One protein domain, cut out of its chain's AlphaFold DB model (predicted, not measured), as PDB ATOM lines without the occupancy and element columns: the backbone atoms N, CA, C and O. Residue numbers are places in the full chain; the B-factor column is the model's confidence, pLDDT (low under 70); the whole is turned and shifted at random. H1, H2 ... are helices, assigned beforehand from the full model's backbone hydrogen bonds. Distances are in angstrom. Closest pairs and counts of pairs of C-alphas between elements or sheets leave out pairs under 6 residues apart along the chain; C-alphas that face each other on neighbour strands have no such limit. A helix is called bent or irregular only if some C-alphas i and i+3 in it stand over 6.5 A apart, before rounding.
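AT A GLANCE: This is residues 34 to 80 of the 81 residues of an uncharacterized protein of marine sediment metagenome (UniProt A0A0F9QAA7). Three short helices follow one another across the domain, with H2 in the middle: H1 packs across one side of it at a steep tilt, and H3 folds back along its other side, so that H2 and H3 make a helical hairpin. Between H1 and H2 the link of residues 43 to 56 makes a broad loop at the H1 end of the model, far from H3. The printed part has 47 residues with three named helices, in the order H1, H2, H3, and no named strand; the class is all helix. The whole is compact, with a radius of gyration of the C-alphas of 10.3 A, and the C-alphas span 26 by 19 by 13 A along their three main axes.

HOW THE PARTS SIT: H1, residues 34 to 42, and H2, residues 57 to 66, touch, and their closest C-alphas are those of Phe 40 and Ala 62, 6.4 A apart. Their lines stand at a steep tilt of 59 degrees, and they run the same way. H3, residues 70 to 78, touches H2, and the closest C-alphas here are those of Arg 64 and Val 73, 6.6 A apart. The lines of H2 and H3 stand at a shallow tilt of 28 degrees, and the two run opposite ways as a helical hairpin. The centres of H1 and H2 are 10.6 A apart, and those of H2 and H3 are also 10.6 A apart. H1 and H3 are apart. In H1, H2 and H3 every pair of O of residue i and N of residue i+4 is within hydrogen-bond range.

IN THESE COORDINATES: H1 begins at Ala 34, with its C-alpha at (253.682, 202.832, 231.567), and runs to Lys 42, 12.4 A from first to last C-alpha. Residues 43 to 56 hold no named element. H2 begins at Pro 57, with its C-alpha at (246.677, 202.270, 243.788), and ends at Tyr 66; it is the longest helix, with 10 residues and 14.2 A from first to last C-alpha. H3 runs from Trp 70 to Ala 78, 12.6 A, and its last C-alpha is at (235.319, 198.335, 250.781). None of the three helices is bent.

THE WHOLE: The two C-alphas farthest apart are those of Asp 35 and Ala 78, at 28.4 A, and the first and last printed C-alphas, of Ala 34 and Gln 80, are 24.5 A apart. The printed part has no cut. The link from H1 to H2 is long, with 14 residues, and its C-alphas lie 6 to 13 A from the mean of the C-alphas; the link from H2 to H3 is tight, with 3 residues. The mean pLDDT of the printed part is 86.3, and that of H3 is 74; residues 76 and 80 are under 70.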
ATOM      1  N   ALA A  34     254.445 202.094 232.574       91.25
ATOM      2  CA  ALA A  34     253.682 202.832 231.567       91.25
ATOM      3  C   ALA A  34     253.134 201.927 230.451       91.25
ATOM      4  O   ALA A  34     251.995 202.087 230.015       91.25
ATOM      5  N   ASP A  35     253.915 200.942 230.000       92.81
ATOM      6  CA  ASP A  35     253.468 200.003 228.965       92.81
ATOM      7  C   ASP A  35     252.361 199.090 229.495       92.81
ATOM      8  O   ASP A  35     251.375 198.828 228.804       92.81
ATOM      9  N   ARG A  36     252.472 198.670 230.756       90.69
ATOM     10  CA  ARG A  36     251.438 197.878 231.422       90.69
ATOM     11  C   ARG A  36     250.151 198.683 231.641       90.69
ATOM     12  O   ARG A  36     249.069 198.184 231.346       90.69
ATOM     13  N   GLN A  37     250.251 199.940 232.069       94.62
ATOM     14  CA  GLN A  37     249.106 200.849 232.186       94.62
ATOM     15  C   GLN A  37     248.406 201.060 230.834       94.62
ATOM     16  O   GLN A  37     247.180 201.031 230.772       94.62
ATOM     17  N   ARG A  38     249.153 201.165 229.723       93.81
ATOM     18  CA  ARG A  38     248.564 201.218 228.368       93.81
ATOM     19  C   ARG A  38     247.775 199.961 228.017       93.81
ATOM     20  O   ARG A  38     246.756 200.061 227.334       93.81
ATOM     21  N   VAL A  39     248.234 198.783 228.443       93.25
ATOM     22  CA  VAL A  39     247.473 197.536 228.273       93.25
ATOM     23  C   VAL A  39     246.174 197.604 229.072       93.25
ATOM     24  O   VAL A  39     245.114 197.324 228.521       93.25
ATOM     25  N   PHE A  40     246.228 198.043 230.328       93.56
ATOM     26  CA  PHE A  40     245.038 198.184 231.165       93.56
ATOM     27  C   PHE A  40     244.032 199.201 230.633       93.56
ATOM     28  O   PHE A  40     242.838 198.917 230.639       93.56
ATOM     29  N   TYR A  41     244.500 200.327 230.096       92.12
ATOM     30  CA  TYR A  41     243.650 201.290 229.400       92.12
ATOM     31  C   TYR A  41     242.934 200.653 228.202       92.12
ATOM     32  O   TYR A  41     241.718 200.759 228.073       92.12
ATOM     33  N   LYS A  42     243.659 199.906 227.355       92.75
ATOM     34  CA  LYS A  42     243.058 199.198 226.208       92.75
ATOM     35  C   LYS A  42     242.012 198.158 226.618       92.75
ATOM     36  O   LYS A  42     241.111 197.879 225.836       92.75
ATOM     37  N   LEU A  43     242.150 197.579 227.809       89.25
ATOM     38  CA  LEU A  43     241.195 196.627 228.383       89.25
ATOM     39  C   LEU A  43     240.039 197.311 229.135       89.25
ATOM     40  O   LEU A  43     239.106 196.625 229.544       89.25
ATOM     41  N   GLY A  44     240.082 198.637 229.307       89.56
ATOM     42  CA  GLY A  44     239.064 199.411 230.022       89.56
ATOM     43  C   GLY A  44     239.172 199.355 231.549       89.56
ATOM     44  O   GLY A  44     238.191 199.624 232.232       89.56
ATOM     45  N   TYR A  45     240.333 198.982 232.103       88.75
ATOM     46  CA  TYR A  45     240.562 198.912 233.558       88.75
ATOM     47  C   TYR A  45     241.156 200.192 234.156       88.75
ATOM     48  O   TYR A  45     241.207 200.328 235.377       88.75
ATOM     49  N   LEU A  46     241.641 201.098 233.309       91.56
ATOM     50  CA  LEU A  46     242.269 202.368 233.671       91.56
ATOM     51  C   LEU A  46     241.836 203.446 232.681       91.56
ATOM     52  O   LEU A  46     241.585 203.138 231.513       91.56
ATOM     53  N   ASP A  47     241.813 204.695 233.135       91.31
ATOM     54  CA  ASP A  47     241.620 205.853 232.267       91.31
ATOM     55  C   ASP A  47     242.939 206.265 231.603       91.31
ATOM     56  O   ASP A  47     244.030 205.894 232.042       91.31
ATOM     57  N   TYR A  48     242.851 207.045 230.522       88.31
ATOM     58  CA  TYR A  48     244.041 207.519 229.808       88.31
ATOM     59  C   TYR A  48     244.948 208.384 230.699       88.31
ATOM     60  O   TYR A  48     246.170 208.261 230.633       88.31
ATOM     61  N   ASP A  49     244.347 209.201 231.567       92.12
ATOM     62  CA  ASP A  49     245.059 210.110 232.474       92.12
ATOM     63  C   ASP A  49     245.838 209.367 233.572       92.12
ATOM     64  O   ASP A  49     246.738 209.935 234.184       92.12
ATOM     65  N   ASP A  50     245.538 208.083 233.790       90.69
ATOM     66  CA  ASP A  50     246.227 207.237 234.765       90.69
ATOM     67  C   ASP A  50     247.447 206.496 234.163       90.69
ATOM     68  O   ASP A  50     248.023 205.608 234.798       90.69
ATOM     69  N   ILE A  51     247.850 206.822 232.925       91.50
ATOM     70  CA  ILE A  51     249.064 206.302 232.268       91.50
ATOM     71  C   ILE A  51     250.236 207.256 232.540       91.50
ATOM     72  O   ILE A  51     250.705 207.983 231.662       91.50
ATOM     73  N   ASP A  52     250.725 207.249 233.774       92.38
ATOM     74  CA  ASP A  52     251.771 208.149 234.274       92.38
ATOM     75  C   ASP A  52     253.145 207.471 234.449       92.38
ATOM     76  O   ASP A  52     254.152 208.126 234.723       92.38
ATOM     77  N   GLY A  53     253.214 206.149 234.273       90.94
ATOM     78  CA  GLY A  53     254.408 205.345 234.520       90.94
ATOM     79  C   GLY A  53     254.714 205.101 236.000       90.94
ATOM     80  O   GLY A  53     255.743 204.492 236.302       90.94
ATOM     81  N   VAL A  54     253.839 205.518 236.915       91.25
ATOM     82  CA  VAL A  54     253.964 205.315 238.360       91.25
ATOM     83  C   VAL A  54     252.971 204.247 238.804       91.25
ATOM     84  O   VAL A  54     251.780 204.299 238.522       91.25
ATOM     85  N   CYS A  55     253.447 203.236 239.533       86.44
ATOM     86  CA  CYS A  55     252.581 202.151 239.996       86.44
ATOM     87  C   CYS A  55     251.751 202.601 241.210       86.44
ATOM     88  O   CYS A  55     252.115 202.347 242.356       86.44
ATOM     89  N   GLY A  56     250.651 203.303 240.946       88.81
ATOM     90  CA  GLY A  56     249.728 203.792 241.967       88.81
ATOM     91  C   GLY A  56     248.636 202.783 242.355       88.81
ATOM     92  O   GLY A  56     248.513 201.713 241.748       88.81
ATOM     93  N   PRO A  57     247.775 203.129 243.332       89.06
ATOM     94  CA  PRO A  57     246.677 202.270 243.788       89.06
ATOM     95  C   PRO A  57     245.749 201.807 242.657       89.06
ATOM     96  O   PRO A  57     245.362 200.641 242.614       89.06
ATOM     97  N   LYS A  58     245.453 202.688 241.692       88.94
ATOM     98  CA  LYS A  58     244.644 202.351 240.512       88.94
ATOM     99  C   LYS A  58     245.327 201.325 239.604       88.94
ATOM    100  O   LYS A  58     244.678 200.408 239.114       88.94
ATOM    101  N   THR A  59     246.643 201.426 239.416       91.94
ATOM    102  CA  THR A  59     247.415 200.436 238.649       91.94
ATOM    103  C   THR A  59     247.438 199.080 239.352       91.94
ATOM    104  O   THR A  59     247.267 198.055 238.697       91.94
ATOM    105  N   HIS A  60     247.568 199.059 240.682       88.94
ATOM    106  CA  HIS A  60     247.447 197.828 241.468       88.94
ATOM    107  C   HIS A  60     246.056 197.197 241.359       88.94
ATOM    108  O   HIS A  60     245.935 195.976 241.264       88.94
ATOM    109  N   PHE A  61     245.008 198.015 241.340       87.31
ATOM    110  CA  PHE A  61     243.646 197.543 241.141       87.31
ATOM    111  C   PHE A  61     243.440 196.957 239.738       87.31
ATOM    112  O   PHE A  61     242.958 195.834 239.607       87.31
ATOM    113  N   ALA A  62     243.884 197.661 238.697       89.88
ATOM    114  CA  ALA A  62     243.822 197.179 237.321       89.88
ATOM    115  C   ALA A  62     244.630 195.888 237.107       89.88
ATOM    116  O   ALA A  62     244.193 195.007 236.368       89.88
ATOM    117  N   GLN A  63     245.761 195.732 237.804       90.88
ATOM    118  CA  GLN A  63     246.508 194.474 237.840       90.88
ATOM    119  C   GLN A  63     245.663 193.336 238.421       90.88
ATOM    120  O   GLN A  63     245.574 192.279 237.805       90.88
ATOM    121  N   ARG A  64     245.012 193.549 239.572       89.38
ATOM    122  CA  ARG A  64     244.145 192.532 240.194       89.38
ATOM    123  C   ARG A  64     242.946 192.183 239.316       89.38
ATOM    124  O   ARG A  64     242.578 191.016 239.227       89.38
ATOM    125  N   LEU A  65     242.365 193.177 238.636       87.50
ATOM    126  CA  LEU A  65     241.305 192.951 237.652       87.50
ATOM    127  C   LEU A  65     241.792 192.060 236.502       87.50
ATOM    128  O   LEU A  65     241.114 191.102 236.140       87.50
ATOM    129  N   TYR A  66     242.975 192.360 235.964       87.44
ATOM    130  CA  TYR A  66     243.608 191.595 234.890       87.44
ATOM    131  C   TYR A  66     243.946 190.154 235.300       87.44
ATOM    132  O   TYR A  66     243.823 189.236 234.496       87.44
ATOM    133  N   GLU A  67     244.327 189.943 236.559       88.69
ATOM    134  CA  GLU A  67     244.582 188.618 237.139       88.69
ATOM    135  C   GLU A  67     243.297 187.872 237.542       88.69
ATOM    136  O   GLU A  67     243.370 186.734 238.001       88.69
ATOM    137  N   HIS A  68     242.121 188.482 237.345       83.38
ATOM    138  CA  HIS A  68     240.815 187.964 237.763       83.38
ATOM    139  C   HIS A  68     240.687 187.702 239.280       83.38
ATOM    140  O   HIS A  68     239.870 186.883 239.708       83.38
ATOM    141  N   ASP A  69     241.429 188.435 240.118       83.06
ATOM    142  CA  ASP A  69     241.361 188.329 241.581       83.06
ATOM    143  C   ASP A  69     240.193 189.157 242.152       83.06
ATOM    144  O   ASP A  69     240.341 190.256 242.700       83.06
ATOM    145  N   TRP A  70     238.980 188.626 241.984       73.38
ATOM    146  CA  TRP A  70     237.736 189.313 242.348       73.38
ATOM    147  C   TRP A  70     237.554 189.526 243.857       73.38
ATOM    148  O   TRP A  70     236.867 190.466 244.265       73.38
ATOM    149  N   GLU A  71     238.169 188.699 244.706       78.75
ATOM    150  CA  GLU A  71     238.161 188.917 246.159       78.75
ATOM    151  C   GLU A  71     239.010 190.132 246.534       78.75
ATOM    152  O   GLU A  71     238.583 190.986 247.316       78.75
ATOM    153  N   ALA A  72     240.185 190.269 245.919       72.06
ATOM    154  CA  ALA A  72     241.064 191.401 246.161       72.06
ATOM    155  C   ALA A  72     240.499 192.725 245.613       72.06
ATOM    156  O   ALA A  72     240.776 193.786 246.180       72.06
ATOM    157  N   VAL A  73     239.685 192.664 244.555       72.25
ATOM    158  CA  VAL A  73     238.901 193.787 244.009       72.25
ATOM    159  C   VAL A  73     237.803 194.222 244.983       72.25
ATOM    160  O   VAL A  73     237.694 195.410 245.297       72.25
ATOM    161  N   LYS A  74     237.017 193.270 245.507       77.44
ATOM    162  CA  LYS A  74     235.949 193.544 246.484       77.44
ATOM    163  C   LYS A  74     236.491 194.191 247.759       77.44
ATOM    164  O   LYS A  74     235.922 195.169 248.233       77.44
ATOM    165  N   ARG A  75     237.608 193.677 248.278       76.81
ATOM    166  CA  ARG A  75     238.254 194.209 249.484       76.81
ATOM    167  C   ARG A  75     238.728 195.649 249.307       76.81
ATOM    168  O   ARG A  75     238.454 196.477 250.163       76.81
ATOM    169  N   TRP A  76     239.382 195.950 248.186       69.81
ATOM    170  CA  TRP A  76     239.849 197.306 247.896       69.81
ATOM    171  C   TRP A  76     238.690 198.307 247.818       69.81
ATOM    172  O   TRP A  76     238.796 199.401 248.358       69.81
ATOM    173  N   LYS A  77     237.565 197.923 247.198       72.00
ATOM    174  CA  LYS A  77     236.381 198.790 247.112       72.00
ATOM    175  C   LYS A  77     235.808 199.123 248.497       72.00
ATOM    176  O   LYS A  77     235.446 200.267 248.727       72.00
ATOM    177  N   ALA A  78     235.788 198.150 249.407       77.38
ATOM    178  CA  ALA A  78     235.319 198.335 250.781       77.38
ATOM    179  C   ALA A  78     236.259 199.188 251.656       77.38
ATOM    180  O   ALA A  78     235.832 199.693 252.683       77.38
ATOM    181  N   GLU A  79     237.534 199.337 251.282       75.19
ATOM    182  CA  GLU A  79     238.503 200.192 251.989       75.19
ATOM    183  C   GLU A  79     238.412 201.673 251.564       75.19
ATOM    184  O   GLU A  79     239.052 202.522 252.182       75.19
ATOM    185  N   GLN A  80     237.660 201.983 250.500       65.19
ATOM    186  CA  GLN A  80     237.483 203.338 249.952       65.19
ATOM    187  C   GLN A  80     236.110 203.960 250.286       65.19
ATOM    188  O   GLN A  80     235.899 205.132 249.973       65.19
TER     189      GLN A  80